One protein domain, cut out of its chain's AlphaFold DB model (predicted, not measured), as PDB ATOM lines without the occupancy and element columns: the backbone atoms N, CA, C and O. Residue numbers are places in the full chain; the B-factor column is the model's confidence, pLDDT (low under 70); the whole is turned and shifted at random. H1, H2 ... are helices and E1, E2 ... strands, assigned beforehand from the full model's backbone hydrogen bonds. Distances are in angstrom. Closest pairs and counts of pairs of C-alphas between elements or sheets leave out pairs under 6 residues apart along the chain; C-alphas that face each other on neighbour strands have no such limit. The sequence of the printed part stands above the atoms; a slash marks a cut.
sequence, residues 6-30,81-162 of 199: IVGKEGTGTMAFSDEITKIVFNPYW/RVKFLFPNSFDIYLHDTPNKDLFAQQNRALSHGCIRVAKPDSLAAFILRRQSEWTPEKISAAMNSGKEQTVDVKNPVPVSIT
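Overview. This is residues 6 to 30 and 81 to 162 of the 199 residues of the protein "YkuD domain-containing protein" of Chitinophagaceae bacterium (UniProt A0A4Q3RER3). A three-stranded antiparallel sheet, E3 - E2 - E6, in which the long strands E2 and E6 bend side by side, has H2 and H3 packed over one face; a small, loosely formed group of the short strands E1, E4 and E5, with H1 beside it, makes a second part. Residues 94 to 95 tie the two parts together, pairing antiparallel with residues 83 to 84 of E3 and parallel with residues 115 to 116 of E5. The printed part has 107 residues, with three named helices and six named strands in the order E1 E2 E3 H1 E4 E5 H2 H3 E6; E1 and E4 form a parallel pair, and the class is mixed, helices and strands. The whole is compact, with a radius of gyration of the C-alphas of 13.8 A and spans of 41 by 28 by 23 A.

Along the chain. E1, residues 6 to 8, begins at C-alpha 6 (22.643, -15.726, 20.857). E2, residues 17 to 26, is 24.2 A long and bends by 67 degrees at residue 20. E3 is residues 82 to 85, H1 residues 100 to 104, E4 residues 109 to 111 and E5 residues 115 to 117. H2, residues 120 to 128, begins at C-alpha 120 (17.244, -26.716, 18.325) and is 12.1 A long. H3, residues 136 to 144, is 12.3 A long. E6, residues 149 to 161, is 25.6 A long, bends by 94 degrees at residue 155 and ends at C-alpha 161 (14.331, -11.208, 12.887).

Arrangement. E2 is the inner strand, antiparallel to both edge strands: N 19 and O 159 of E6 are 2.9 A apart, and N 83 of E3 and O 25 are 2.9 A apart, both within hydrogen-bond range. H2 and H3 on one face of this sheet make two layers, one of helices and one of strands. H2 has a height over the sheet of 8.7 A, lies over E3 and only just over E2, with 3 of its 9 C-alphas falling there, and runs slantwise to the strands, at 41 degrees to E3 on the local plane. H3 is on the sheet, its closest C-alphas to E2 being those of Met 143 and Phe 26, 5.3 A apart. H2 and H3 touch at a steep tilt of 53 degrees, opposite ways; their closest C-alphas, Ala 125 and Pro 136, are 6.3 A apart. E1 and E4 are parallel neighbours, with N 110 and O 7 at 2.9 A. E5 pairs with no named strand; its closest C-alpha to E1 is that of Ile 115, 4.9 A from Val 7. H1 is not on the three-stranded sheet and is near E5. Every O i to N i+4 pair is within hydrogen-bond range in H2 and H3; H1 has 0 of 1, but 2 of 2 O i to N i+3 pairs.

Size, cuts and confidence. The two C-alphas farthest apart, Gly 11 and Ser 132, are 41.6 A apart. Residues 31 to 80 are not printed, and C-alphas 30 and 81 are 10.8 A apart across this cut. The link from E3 to H1, residues 86 to 99, is long. The mean pLDDT of the printed part is 92.2, and residue 11 alone is under 70.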
ATOM      1  N   ILE A   6      21.387 -16.493  20.908       91.44
ATOM      2  CA  ILE A   6      22.643 -15.726  20.857       91.44
ATOM      3  C   ILE A   6      22.757 -15.136  19.455       91.44
ATOM      4  O   ILE A   6      22.591 -15.861  18.475       91.44
ATOM      5  N   VAL A   7      23.050 -13.844  19.370       90.69
ATOM      6  CA  VAL A   7      23.100 -13.064  18.125       90.69
ATOM      7  C   VAL A   7      24.507 -12.527  17.868       90.69
ATOM      8  O   VAL A   7      25.413 -12.720  18.688       90.69
ATOM      9  N   GLY A   8      24.692 -11.869  16.724       84.56
ATOM     10  CA  GLY A   8      25.953 -11.247  16.340       84.56
ATOM     11  C   GLY A   8      26.456 -10.241  17.372       84.56
ATOM     12  O   GLY A   8      25.664  -9.516  17.973       84.56
ATOM     13  N   LYS A   9      27.768 -10.175  17.585       80.62
ATOM     14  CA  LYS A   9      28.390  -9.090  18.357       80.62
ATOM     15  C   LYS A   9      28.354  -7.763  17.591       80.62
ATOM     16  O   LYS A   9      28.088  -7.734  16.389       80.62
ATOM     17  N   GLU A  10      28.664  -6.671  18.281       71.25
ATOM     18  CA  GLU A  10      28.880  -5.367  17.647       71.25
ATOM     19  C   GLU A  10      29.944  -5.467  16.532       71.25
ATOM     20  O   GLU A  10      30.947  -6.171  16.665       71.25
ATOM     21  N   GLY A  11      29.688  -4.823  15.389       64.69
ATOM     22  CA  GLY A  11      30.501  -4.939  14.168       64.69
ATOM     23  C   GLY A  11      30.131  -6.115  13.251       64.69
ATOM     24  O   GLY A  11      30.384  -6.046  12.052       64.69
ATOM     25  N   THR A  12      29.465  -7.150  13.770       73.19
ATOM     26  CA  THR A  12      28.859  -8.247  12.987       73.19
ATOM     27  C   THR A  12      27.395  -8.434  13.391       73.19
ATOM     28  O   THR A  12      26.957  -9.550  13.671       73.19
ATOM     29  N   GLY A  13      26.667  -7.323  13.532       75.50
ATOM     30  CA  GLY A  13      25.303  -7.320  14.052       75.50
ATOM     31  C   GLY A  13      24.352  -8.128  13.173       75.50
ATOM     32  O   GLY A  13      24.431  -8.083  11.946       75.50
ATOM     33  N   THR A  14      23.452  -8.881  13.803       79.88
ATOM     34  CA  THR A  14      22.413  -9.617  13.078       79.88
ATOM     35  C   THR A  14      21.409  -8.615  12.508       79.88
ATOM     36  O   THR A  14      20.779  -7.867  13.255       79.88
ATOM     37  N   MET A  15      21.265  -8.597  11.182       81.62
ATOM     38  CA  MET A  15      20.336  -7.702  10.494       81.62
ATOM     39  C   MET A  15      18.883  -8.094  10.767       81.62
ATOM     40  O   MET A  15      18.564  -9.277  10.889       81.62
ATOM     41  N   ALA A  16      17.998  -7.098  10.827       84.94
ATOM     42  CA  ALA A  16      16.559  -7.324  10.887       84.94
ATOM     43  C   ALA A  16      16.007  -7.577   9.476       84.94
ATOM     44  O   ALA A  16      16.244  -6.781   8.569       84.94
ATOM     45  N   PHE A  17      15.287  -8.682   9.296       87.81
ATOM     46  CA  PHE A  17      14.628  -9.055   8.043       87.81
ATOM     47  C   PHE A  17      13.598 -10.163   8.282       87.81
ATOM     48  O   PHE A  17      13.561 -10.772   9.354       87.81
ATOM     49  N   SER A  18      12.774 -10.428   7.271       90.62
ATOM     50  CA  SER A  18      11.814 -11.531   7.265       90.62
ATOM     51  C   SER A  18      12.045 -12.422   6.056       90.62
ATOM     52  O   SER A  18      12.362 -11.923   4.979       90.62
ATOM     53  N   ASP A  19      11.883 -13.724   6.249       92.94
ATOM     54  CA  ASP A  19      12.101 -14.759   5.237       92.94
ATOM     55  C   ASP A  19      11.346 -16.043   5.634       92.94
ATOM     56  O   ASP A  19      10.587 -16.045   6.605       92.94
ATOM     57  N   GLU A  20      11.561 -17.152   4.929       95.75
ATOM     58  CA  GLU A  20      10.975 -18.456   5.234       95.75
ATOM     59  C   GLU A  20      12.038 -19.547   5.381       95.75
ATOM     60  O   GLU A  20      12.931 -19.720   4.549       95.75
ATOM     61  N   ILE A  21      11.915 -20.355   6.436       96.50
ATOM     62  CA  ILE A  21      12.750 -21.542   6.618       96.50
ATOM     63  C   ILE A  21      12.344 -22.587   5.585       96.50
ATOM     64  O   ILE A  21      11.232 -23.116   5.626       96.50
ATOM     65  N   THR A  22      13.283 -22.917   4.702       96.75
ATOM     66  CA  THR A  22      13.079 -23.843   3.580       96.75
ATOM     67  C   THR A  22      13.834 -25.153   3.753       96.75
ATOM     68  O   THR A  22      13.423 -26.163   3.182       96.75
ATOM     69  N   LYS A  23      14.919 -25.180   4.543       97.44
ATOM     70  CA  LYS A  23      15.715 -26.397   4.765       97.44
ATOM     71  C   LYS A  23      16.185 -26.548   6.203       97.44
ATOM     72  O   LYS A  23      16.509 -25.574   6.879       97.44
ATOM     73  N   ILE A  24      16.310 -27.798   6.632       98.06
ATOM     74  CA  ILE A  24      16.987 -28.192   7.868       98.06
ATOM     75  C   ILE A  24      18.174 -29.068   7.487       98.06
ATOM     76  O   ILE A  24      18.035 -29.984   6.682       98.06
ATOM     77  N   VAL A  25      19.344 -28.796   8.059       98.25
ATOM     78  CA  VAL A  25      20.538 -29.619   7.853       98.25
ATOM     79  C   VAL A  25      20.989 -30.169   9.196       98.25
ATOM     80  O   VAL A  25      21.474 -29.421  10.045       98.25
ATOM     81  N   PHE A  26      20.814 -31.472   9.390       98.44
ATOM     82  CA  PHE A  26      21.293 -32.213  10.553       98.44
ATOM     83  C   PHE A  26      22.762 -32.590  10.384       98.44
ATOM     84  O   PHE A  26      23.189 -32.873   9.269       98.44
ATOM     85  N   ASN A  27      23.515 -32.609  11.488       97.56
ATOM     86  CA  ASN A  27      24.963 -32.852  11.525       97.56
ATOM     87  C   ASN A  27      25.712 -32.094  10.410       97.56
ATOM     88  O   ASN A  27      26.381 -32.722   9.590       97.56
ATOM     89  N   PRO A  28      25.567 -30.758  10.337       97.50
ATOM     90  CA  PRO A  28      26.071 -30.000   9.206       97.50
ATOM     91  C   PRO A  28      27.600 -29.983   9.163       97.50
ATOM     92  O   PRO A  28      28.267 -29.834  10.190       97.50
ATOM     93  N   TYR A  29      28.162 -30.002   7.956       97.06
ATOM     94  CA  TYR A  29      29.479 -29.408   7.753       97.06
ATOM     95  C   TYR A  29      29.380 -27.899   7.995       97.06
ATOM     96  O   TYR A  29      28.400 -27.237   7.617       97.06
ATOM     97  N   TRP A  30      30.430 -27.337   8.589       95.94
ATOM     98  CA  TRP A  30      30.592 -25.894   8.683       95.94
ATOM     99  C   TRP A  30      31.668 -25.439   7.710       95.94
ATOM    100  O   TRP A  30      32.855 -25.566   7.993       95.94
ATOM    101  N   ARG A  81      24.484 -29.609  16.157       97.50
ATOM    102  CA  ARG A  81      23.868 -30.785  15.524       97.50
ATOM    103  C   ARG A  81      22.844 -30.463  14.443       97.50
ATOM    104  O   ARG A  81      22.406 -31.383  13.756       97.50
ATOM    105  N   VAL A  82      22.446 -29.203  14.282       98.19
ATOM    106  CA  VAL A  82      21.459 -28.803  13.272       98.19
ATOM    107  C   VAL A  82      21.562 -27.316  12.939       98.19
ATOM    108  O   VAL A  82      21.798 -26.489  13.818       98.19
ATOM    109  N   LYS A  83      21.338 -26.973  11.669       97.00
ATOM    110  CA  LYS A  83      21.119 -25.599  11.194       97.00
ATOM    111  C   LYS A  83      19.823 -25.506  10.385       97.00
ATOM    112  O   LYS A  83      19.432 -26.470   9.729       97.00
ATOM    113  N   PHE A  84      19.185 -24.344  10.422       97.69
ATOM    114  CA  PHE A  84      17.927 -24.031   9.748       97.69
ATOM    115  C   PHE A  84      18.187 -22.917   8.742       97.69
ATOM    116  O   PHE A  84      18.618 -21.825   9.115       97.69
ATOM    117  N   LEU A  85      17.960 -23.220   7.469       95.00
ATOM    118  CA  LEU A  85      18.289 -22.343   6.359       95.00
ATOM    119  C   LEU A  85      17.032 -21.653   5.839       95.00
ATOM    120  O   LEU A  85      15.997 -22.289   5.625       95.00
ATOM    121  N   PHE A  86      17.176 -20.359   5.599       92.19
ATOM    122  CA  PHE A  86      16.202 -19.486   4.960       92.19
ATOM    123  C   PHE A  86      16.972 -18.596   3.967       92.19
ATOM    124  O   PHE A  86      18.046 -18.107   4.340       92.19
ATOM    125  N   PRO A  87      16.549 -18.487   2.694       82.31
ATOM    126  CA  PRO A  87      17.373 -17.904   1.632       82.31
ATOM    127  C   PRO A  87      17.513 -16.374   1.736       82.31
ATOM    128  O   PRO A  87      16.720 -15.629   1.174       82.31
ATOM    129  N   ASN A  88      18.597 -15.893   2.351       80.75
ATOM    130  CA  ASN A  88      18.864 -14.457   2.493       80.75
ATOM    131  C   ASN A  88      20.242 -14.041   1.964       80.75
ATOM    132  O   ASN A  88      21.165 -14.847   1.872       80.75
ATOM    133  N   SER A  89      20.389 -12.749   1.661       77.19
ATOM    134  CA  SER A  89      21.629 -12.142   1.156       77.19
ATOM    135  C   SER A  89      22.667 -11.824   2.239       77.19
ATOM    136  O   SER A  89      23.673 -11.187   1.939       77.19
ATOM    137  N   PHE A  90      22.418 -12.202   3.496       76.81
ATOM    138  CA  PHE A  90      23.272 -11.870   4.641       76.81
ATOM    139  C   PHE A  90      24.066 -13.070   5.171       76.81
ATOM    140  O   PHE A  90      24.778 -12.925   6.164       76.81
ATOM    141  N   ASP A  91      23.913 -14.252   4.561       78.88
ATOM    142  CA  ASP A  91      24.475 -15.522   5.041       78.88
ATOM    143  C   ASP A  91      24.106 -15.836   6.509       78.88
ATOM    144  O   ASP A  91      24.841 -16.516   7.229       78.88
ATOM    145  N   ILE A  92      22.947 -15.344   6.967       85.19
ATOM    146  CA  ILE A  92      22.436 -15.567   8.323       85.19
ATOM    147  C   ILE A  92      21.582 -16.834   8.339       85.19
ATOM    148  O   ILE A  92      20.738 -17.054   7.476       85.19
ATOM    149  N   TYR A  93      21.758 -17.664   9.361       91.31
ATOM    150  CA  TYR A  93      20.897 -18.814   9.622       91.31
ATOM    151  C   TYR A  93      20.725 -19.035  11.127       91.31
ATOM    152  O   TYR A  93      21.503 -18.524  11.942       91.31
ATOM    153  N   LEU A  94      19.699 -19.808  11.494       96.25
ATOM    154  CA  LEU A  94      19.531 -20.301  12.858       96.25
ATOM    155  C   LEU A  94      20.331 -21.596  12.994       96.25
ATOM    156  O   LEU A  94      20.306 -22.429  12.088       96.25
ATOM    157  N   HIS A  95      21.013 -21.820  14.109       97.44
ATOM    158  CA  HIS A  95      21.730 -23.078  14.310       97.44
ATOM    159  C   HIS A  95      21.921 -23.448  15.779       97.44
ATOM    160  O   HIS A  95      21.749 -22.641  16.690       97.44
ATOM    161  N   ASP A  96      22.264 -24.706  16.006       97.56
ATOM    162  CA  ASP A  96      22.677 -25.227  17.300       97.56
ATOM    163  C   ASP A  96      24.092 -24.738  17.684       97.56
ATOM    164  O   ASP A  96      24.806 -24.114  16.905       97.56
ATOM    165  N   THR A  97      24.539 -24.996  18.906       96.12
ATOM    166  CA  THR A  97      25.908 -24.732  19.339       96.12
ATOM    167  C   THR A  97      26.326 -25.720  20.427       96.12
ATOM    168  O   THR A  97      25.506 -26.050  21.287       96.12
ATOM    169  N   PRO A  98      27.597 -26.159  20.453       94.62
ATOM    170  CA  PRO A  98      28.114 -26.979  21.545       94.62
ATOM    171  C   PRO A  98      28.193 -26.195  22.864       94.62
ATOM    172  O   PRO A  98      28.114 -26.774  23.941       94.62
ATOM    173  N   ASN A  99      28.286 -24.864  22.794       93.69
ATOM    174  CA  ASN A  99      28.472 -23.995  23.953       93.69
ATOM    175  C   ASN A  99      27.124 -23.579  24.565       93.69
ATOM    176  O   ASN A  99      26.738 -22.407  24.510       93.69
ATOM    177  N   LYS A 100      26.386 -24.548  25.118       92.94
ATOM    178  CA  LYS A 100      25.034 -24.342  25.671       92.94
ATOM    179  C   LYS A 100      24.996 -23.393  26.869       92.94
ATOM    180  O   LYS A 100      24.033 -22.643  27.017       92.94
ATOM    181  N   ASP A 101      26.063 -23.347  27.656       92.69
ATOM    182  CA  ASP A 101      26.132 -22.502  28.853       92.69
ATOM    183  C   ASP A 101      26.048 -20.999  28.531       92.69
ATOM    184  O   ASP A 101      25.611 -20.199  29.358       92.69
ATOM    185  N   LEU A 102      26.373 -20.598  27.296       91.75
ATOM    186  CA  LEU A 102      26.284 -19.202  26.857       91.75
ATOM    187  C   LEU A 102      24.846 -18.660  26.849       91.75
ATOM    188  O   LEU A 102      24.651 -17.447  26.917       91.75
ATOM    189  N   PHE A 103      23.826 -19.523  26.810       93.62
ATOM    190  CA  PHE A 103      22.432 -19.077  26.894       93.62
ATOM    191  C   PHE A 103      22.049 -18.548  28.284       93.62
ATOM    192  O   PHE A 103      21.061 -17.821  28.387       93.62
ATOM    193  N   ALA A 104      22.832 -18.850  29.326       91.12
ATOM    194  CA  ALA A 104      22.636 -18.309  30.671       91.12
ATOM    195  C   ALA A 104      23.191 -16.880  30.840       91.12
ATOM    196  O   ALA A 104      22.910 -16.223  31.843       91.12
ATOM    197  N   GLN A 105      23.970 -16.375  29.875       85.69
ATOM    198  CA  GLN A 105      24.533 -15.028  29.956       85.69
ATOM    199  C   GLN A 105      23.464 -13.953  29.735       85.69
ATOM    200  O   GLN A 105      22.532 -14.126  28.945       85.69
ATOM    201  N   GLN A 106      23.623 -12.816  30.418       81.06
ATOM    202  CA  GLN A 106      22.741 -11.655  30.267       81.06
ATOM    203  C   GLN A 106      22.947 -10.969  28.909       81.06
ATOM    204  O   GLN A 106      21.979 -10.717  28.194       81.06
ATOM    205  N   ASN A 107      24.205 -10.726  28.522       82.00
ATOM    206  CA  ASN A 107      24.555 -10.255  27.185       82.00
ATOM    207  C   ASN A 107      24.873 -11.453  26.280       82.00
ATOM    208  O   ASN A 107      25.753 -12.251  26.592       82.00
ATOM    209  N   ARG A 108      24.146 -11.577  25.167       85.94
ATOM    210  CA  ARG A 108      24.251 -12.698  24.221       85.94
ATOM    211  C   ARG A 108      24.544 -12.244  22.789       85.94
ATOM    212  O   ARG A 108      24.242 -12.968  21.843       85.94
ATOM    213  N   ALA A 109      25.139 -11.066  22.619       84.31
ATOM    214  CA  ALA A 109      25.702 -10.602  21.352       84.31
ATOM    215  C   ALA A 109      27.143 -11.138  21.196       84.31
ATOM    216  O   ALA A 109      28.113 -10.428  21.442       84.31
ATOM    217  N   LEU A 110      27.282 -12.433  20.884       78.19
ATOM    218  CA  LEU A 110      28.552 -13.183  20.975       78.19
ATOM    219  C   LEU A 110      28.937 -13.931  19.691       78.19
ATOM    220  O   LEU A 110      30.003 -14.545  19.637       78.19
ATOM    221  N   SER A 111      28.065 -13.965  18.682       81.69
ATOM    222  CA  SER A 111      28.332 -14.670  17.426       81.69
ATOM    223  C   SER A 111      28.963 -13.744  16.379       81.69
ATOM    224  O   SER A 111      29.058 -12.533  16.567       81.69
ATOM    225  N   HIS A 112      29.353 -14.316  15.241       81.25
ATOM    226  CA  HIS A 112      29.842 -13.585  14.067       81.25
ATOM    227  C   HIS A 112      28.722 -13.212  13.076       81.25
ATOM    228  O   HIS A 112      29.003 -12.982  11.907       81.25
ATOM    229  N   GLY A 113      27.458 -13.195  13.519       78.06
ATOM    230  CA  GLY A 113      26.305 -12.725  12.732       78.06
ATOM    231  C   GLY A 113      25.136 -13.713  12.658       78.06
ATOM    232  O   GLY A 113      23.980 -13.294  12.660       78.06
ATOM    233  N   CYS A 114      25.415 -15.021  12.681       86.94
ATOM    234  CA  CYS A 114      24.383 -16.067  12.729       86.94
ATOM    235  C   CYS A 114      23.704 -16.156  14.105       86.94
ATOM    236  O   CYS A 114      24.248 -15.700  15.114       86.94
ATOM    237  N   ILE A 115      22.530 -16.786  14.168       93.75
ATOM    238  CA  ILE A 115      21.726 -16.854  15.392       93.75
ATOM    239  C   ILE A 115      21.789 -18.266  15.974       93.75
ATOM    240  O   ILE A 115      21.332 -19.229  15.359       93.75
ATOM    241  N   ARG A 116      22.313 -18.408  17.195       96.38
ATOM    242  CA  ARG A 116      22.311 -19.699  17.900       96.38
ATOM    243  C   ARG A 116      21.016 -19.858  18.681       96.38
ATOM    244  O   ARG A 116      20.615 -18.925  19.376       96.38
ATOM    245  N   VAL A 117      20.405 -21.038  18.631       97.19
ATOM    246  CA  VAL A 117      19.147 -21.348  19.329       97.19
ATOM    247  C   VAL A 117      19.365 -22.337  20.475       97.19
ATOM    248  O   VAL A 117      20.116 -23.306  20.349       97.19
ATOM    249  N   ALA A 118      18.711 -22.103  21.615       97.38
ATOM    250  CA  ALA A 118      18.917 -22.930  22.805       97.38
ATOM    251  C   ALA A 118      18.288 -24.325  22.701       97.38
ATOM    252  O   ALA A 118      18.881 -25.297  23.175       97.38
ATOM    253  N   LYS A 119      17.119 -24.424  22.051       97.50
ATOM    254  CA  LYS A 119      16.313 -25.651  21.914       97.50
ATOM    255  C   LYS A 119      16.153 -26.058  20.438       97.50
ATOM    256  O   LYS A 119      15.055 -25.961  19.883       97.50
ATOM    257  N   PRO A 120      17.251 -26.428  19.758       97.38
ATOM    258  CA  PRO A 120      17.244 -26.716  18.325       97.38
ATOM    259  C   PRO A 120      16.397 -27.942  17.949       97.38
ATOM    260  O   PRO A 120      15.728 -27.937  16.925       97.38
ATOM    261  N   ASP A 121      16.385 -28.973  18.786       96.94
ATOM    262  CA  ASP A 121      15.550 -30.170  18.658       96.94
ATOM    263  C   ASP A 121      14.051 -29.822  18.665       96.94
ATOM    264  O   ASP A 121      13.300 -30.229  17.777       96.94
ATOM    265  N   SER A 122      13.637 -28.979  19.614       97.50
ATOM    266  CA  SER A 122      12.262 -28.487  19.725       97.50
ATOM    267  C   SER A 122      11.877 -27.621  18.521       97.50
ATOM    268  O   SER A 122      10.757 -27.717  18.016       97.50
ATOM    269  N   LEU A 123      12.809 -26.800  18.023       97.81
ATOM    270  CA  LEU A 123      12.597 -25.996  16.819       97.81
ATOM    271  C   LEU A 123      12.454 -26.868  15.566       97.81
ATOM    272  O   LEU A 123      11.539 -26.642  14.776       97.81
ATOM    273  N   ALA A 124      13.296 -27.892  15.407       97.94
ATOM    274  CA  ALA A 124      13.189 -28.844  14.305       97.94
ATOM    275  C   ALA A 124      11.842 -29.580  14.326       97.94
ATOM    276  O   ALA A 124      11.173 -29.649  13.295       97.94
ATOM    277  N   ALA A 125      11.406 -30.047  15.501       97.50
ATOM    278  CA  ALA A 125      10.103 -30.687  15.671       97.50
ATOM    279  C   ALA A 125       8.946 -29.740  15.318       97.50
ATOM    280  O   ALA A 125       8.006 -30.136  14.630       97.50
ATOM    281  N   PHE A 126       9.027 -28.469  15.723       97.25
ATOM    282  CA  PHE A 126       8.026 -27.471  15.359       97.25
ATOM    283  C   PHE A 126       7.968 -27.233  13.845       97.25
ATOM    284  O   PHE A 126       6.874 -27.216  13.275       97.25
ATOM    285  N   ILE A 127       9.112 -27.061  13.179       97.50
ATOM    286  CA  ILE A 127       9.164 -26.790  11.734       97.50
ATOM    287  C   ILE A 127       8.634 -27.989  10.939       97.50
ATOM    288  O   ILE A 127       7.812 -27.822  10.041       97.50
ATOM    289  N   LEU A 128       9.024 -29.207  11.321       97.69
ATOM    290  CA  LEU A 128       8.650 -30.440  10.626       97.69
ATOM    291  C   LEU A 128       7.292 -31.017  11.057       97.69
ATOM    292  O   LEU A 128       6.885 -32.050  10.538       97.69
ATOM    293  N   ARG A 129       6.534 -30.350  11.941       96.06
ATOM    294  CA  ARG A 129       5.280 -30.873  12.531       96.06
ATOM    295  C   ARG A 129       4.194 -31.295  11.531       96.06
ATOM    296  O   ARG A 129       3.272 -32.012  11.896       96.06
ATOM    297  N   ARG A 130       4.260 -30.805  10.287       95.94
ATOM    298  CA  ARG A 130       3.323 -31.137   9.193       95.94
ATOM    299  C   ARG A 130       3.865 -32.198   8.225       95.94
ATOM    300  O   ARG A 130       3.250 -32.460   7.199       95.94
ATOM    301  N   GLN A 131       5.015 -32.786   8.534       97.50
ATOM    302  CA  GLN A 131       5.653 -33.862   7.785       97.50
ATOM    303  C   GLN A 131       5.682 -35.104   8.673       97.50
ATOM    304  O   GLN A 131       6.602 -35.280   9.466       97.50
ATOM    305  N   SER A 132       4.639 -35.935   8.588       95.31
ATOM    306  CA  SER A 132       4.420 -37.071   9.496       95.31
ATOM    307  C   SER A 132       5.569 -38.081   9.508       95.31
ATOM    308  O   SER A 132       5.751 -38.793  10.492       95.31
ATOM    309  N   GLU A 133       6.389 -38.115   8.455       96.81
ATOM    310  CA  GLU A 133       7.599 -38.924   8.399       96.81
ATOM    311  C   GLU A 133       8.710 -38.457   9.355       96.81
ATOM    312  O   GLU A 133       9.710 -39.164   9.477       96.81
ATOM    313  N   TRP A 134       8.586 -37.280   9.978       97.56
ATOM    314  CA  TRP A 134       9.552 -36.670  10.894       97.56
ATOM    315  C   TRP A 134       9.040 -36.668  12.334       97.56
ATOM    316  O   TRP A 134       8.593 -35.651  12.862       97.56
ATOM    317  N   THR A 135       9.142 -37.827  12.985       97.38
ATOM    318  CA  THR A 135       8.846 -37.965  14.417       97.38
ATOM    319  C   THR A 135       9.977 -37.386  15.282       97.38
ATOM    320  O   THR A 135      11.115 -37.269  14.804       97.38
ATOM    321  N   PRO A 136       9.720 -37.058  16.564       95.94
ATOM    322  CA  PRO A 136      10.766 -36.631  17.497       95.94
ATOM    323  C   PRO A 136      11.955 -37.601  17.572       95.94
ATOM    324  O   PRO A 136      13.109 -37.173  17.606       95.94
ATOM    325  N   GLU A 137      11.700 -38.910  17.516       97.25
ATOM    326  CA  GLU A 137      12.728 -39.955  17.555       97.25
ATOM    327  C   GLU A 137      13.603 -39.907  16.303       97.25
ATOM    328  O   GLU A 137      14.828 -39.987  16.399       97.25
ATOM    329  N   LYS A 138      12.997 -39.719  15.125       98.00
ATOM    330  CA  LYS A 138      13.741 -39.593  13.868       98.00
ATOM    331  C   LYS A 138      14.569 -38.313  13.821       98.00
ATOM    332  O   LYS A 138      15.691 -38.342  13.325       98.00
ATOM    333  N   ILE A 139      14.047 -37.205  14.350       98.25
ATOM    334  CA  ILE A 139      14.791 -35.944  14.474       98.25
ATOM    335  C   ILE A 139      15.998 -36.143  15.395       98.25
ATOM    336  O   ILE A 139      17.120 -35.815  15.014       98.25
ATOM    337  N   SER A 140      15.792 -36.748  16.568       97.31
ATOM    338  CA  SER A 140      16.876 -37.069  17.500       97.31
ATOM    339  C   SER A 140      17.920 -37.992  16.862       97.31
ATOM    340  O   SER A 140      19.121 -37.727  16.947       97.31
ATOM    341  N   ALA A 141      17.491 -39.028  16.139       97.75
ATOM    342  CA  ALA A 141      18.391 -39.921  15.414       97.75
ATOM    343  C   ALA A 141      19.189 -39.177  14.330       97.75
ATOM    344  O   ALA A 141      20.405 -39.345  14.244       97.75
ATOM    345  N   ALA A 142      18.545 -38.307  13.547       97.75
ATOM    346  CA  ALA A 142      19.209 -37.505  12.520       97.75
ATOM    347  C   ALA A 142      20.224 -36.520  13.121       97.75
ATOM    348  O   ALA A 142      21.326 -36.386  12.594       97.75
ATOM    349  N   MET A 143      19.901 -35.890  14.256       97.19
ATOM    350  CA  MET A 143      20.812 -35.009  15.001       97.19
ATOM    351  C   MET A 143      22.015 -35.752  15.591       97.19
ATOM    352  O   MET A 143      23.085 -35.163  15.730       97.19
ATOM    353  N   ASN A 144      21.895 -37.047  15.883       96.06
ATOM    354  CA  ASN A 144      22.955 -37.845  16.509       96.06
ATOM    355  C   ASN A 144      23.652 -38.833  15.556       96.06
ATOM    356  O   ASN A 144      24.559 -39.545  15.975       96.06
ATOM    357  N   SER A 145      23.283 -38.847  14.273       95.88
ATOM    358  CA  SER A 145      23.792 -39.803  13.278       95.88
ATOM    359  C   SER A 145      25.287 -39.656  12.969       95.88
ATOM    360  O   SER A 145      25.908 -40.588  12.459       95.88
ATOM    361  N   GLY A 146      25.858 -38.467  13.209       94.62
ATOM    362  CA  GLY A 146      27.220 -38.116  12.800       94.62
ATOM    363  C   GLY A 146      27.396 -37.951  11.286       94.62
ATOM    364  O   GLY A 146      28.515 -37.735  10.828       94.62
ATOM    365  N   LYS A 147      26.312 -38.038  10.507       95.00
ATOM    366  CA  LYS A 147      26.306 -37.875   9.051       95.00
ATOM    367  C   LYS A 147      25.404 -36.715   8.672       95.00
ATOM    368  O   LYS A 147      24.268 -36.653   9.140       95.00
ATOM    369  N   GLU A 148      25.907 -35.826   7.818       97.81
ATOM    370  CA  GLU A 148      25.107 -34.704   7.338       97.81
ATOM    371  C   GLU A 148      23.856 -35.212   6.614       97.81
ATOM    372  O   GLU A 148      23.930 -36.097   5.758       97.81
ATOM    373  N   GLN A 149      22.709 -34.635   6.954       98.00
ATOM    374  CA  GLN A 149      21.449 -34.901   6.281       98.00
ATOM    375  C   GLN A 149      20.706 -33.590   6.053       98.00
ATOM    376  O   GLN A 149      20.340 -32.903   7.004       98.00
ATOM    377  N   THR A 150      20.447 -33.273   4.787       98.00
ATOM    378  CA  THR A 150      19.607 -32.134   4.402       98.00
ATOM    379  C   THR A 150      18.162 -32.581   4.217       98.00
ATOM    380  O   THR A 150      17.897 -33.647   3.664       98.00
ATOM    381  N   VAL A 151      17.234 -31.759   4.694       97.75
ATOM    382  CA  VAL A 151      15.794 -31.996   4.661       97.75
ATOM    383  C   VAL A 151      15.109 -30.756   4.119       97.75
ATOM    384  O   VAL A 151      15.237 -29.678   4.702       97.75
ATOM    385  N   ASP A 152      14.359 -30.918   3.034       97.44
ATOM    386  CA  ASP A 152      13.490 -29.862   2.528       97.44
ATOM    387  C   ASP A 152      12.230 -29.749   3.395       97.44
ATOM    388  O   ASP A 152      11.577 -30.747   3.734       97.44
ATOM    389  N   VAL A 153      11.896 -28.513   3.758       97.38
ATOM    390  CA  VAL A 153      10.701 -28.172   4.525       97.38
ATOM    391  C   VAL A 153       9.545 -27.997   3.542       97.38
ATOM    392  O   VAL A 153       9.438 -26.987   2.854       97.38
ATOM    393  N   LYS A 154       8.651 -28.988   3.482       96.94
ATOM    394  CA  LYS A 154       7.497 -29.023   2.562       96.94
ATOM    395  C   LYS A 154       6.484 -27.907   2.822       96.94
ATOM    396  O   LYS A 154       5.716 -27.559   1.935       96.94
ATOM    397  N   ASN A 155       6.449 -27.394   4.049       94.69
ATOM    398  CA  ASN A 155       5.600 -26.279   4.454       94.69
ATOM    399  C   ASN A 155       6.505 -25.196   5.050       94.69
ATOM    400  O   ASN A 155       6.741 -25.248   6.263       94.69
ATOM    401  N   PRO A 156       7.054 -24.284   4.226       95.25
ATOM    402  CA  PRO A 156       7.960 -23.247   4.700       95.25
ATOM    403  C   PRO A 156       7.386 -22.487   5.899       95.25
ATOM    404  O   PRO A 156       6.179 -22.252   5.998       95.25
ATOM    405  N   VAL A 157       8.254 -22.163   6.856       95.69
ATOM    406  CA  VAL A 157       7.862 -21.497   8.104       95.69
ATOM    407  C   VAL A 157       8.415 -20.076   8.095       95.69
ATOM    408  O   VAL A 157       9.639 -19.936   8.074       95.69
ATOM    409  N   PRO A 158       7.563 -19.037   8.155       95.25
ATOM    410  CA  PRO A 158       8.027 -17.659   8.237       95.25
ATOM    411  C   PRO A 158       8.928 -17.435   9.453       95.25
ATOM    412  O   PRO A 158       8.638 -17.901  10.559       95.25
ATOM    413  N   VAL A 159      10.008 -16.692   9.246       93.38
ATOM    414  CA  VAL A 159      10.929 -16.218  10.273       93.38
ATOM    415  C   VAL A 159      11.051 -14.705  10.151       93.38
ATOM    416  O   VAL A 159      11.293 -14.177   9.072       93.38
ATOM    417  N   SER A 160      10.894 -14.007  11.271       92.62
ATOM    418  CA  SER A 160      11.117 -12.564  11.361       92.62
ATOM    419  C   SER A 160      12.166 -12.295  12.425       92.62
ATOM    420  O   SER A 160      11.983 -12.636  13.594       92.62
ATOM    421  N   ILE A 161      13.271 -11.688  12.009       91.19
ATOM    422  CA  ILE A 161      14.331 -11.208  12.887       91.19
ATOM    423  C   ILE A 161      14.089  -9.717  13.085       91.19
ATOM    424  O   ILE A 161      14.143  -8.937  12.136       91.19
ATOM    425  N   THR A 162      13.797  -9.325  14.320       90.69
ATOM    426  CA  THR A 162      13.469  -7.945  14.685       90.69
ATOM    427  C   THR A 162      14.425  -7.422  15.748       90.69
ATOM    428  O   THR A 162      15.081  -8.187  16.458       90.69
TER     429      THR A 162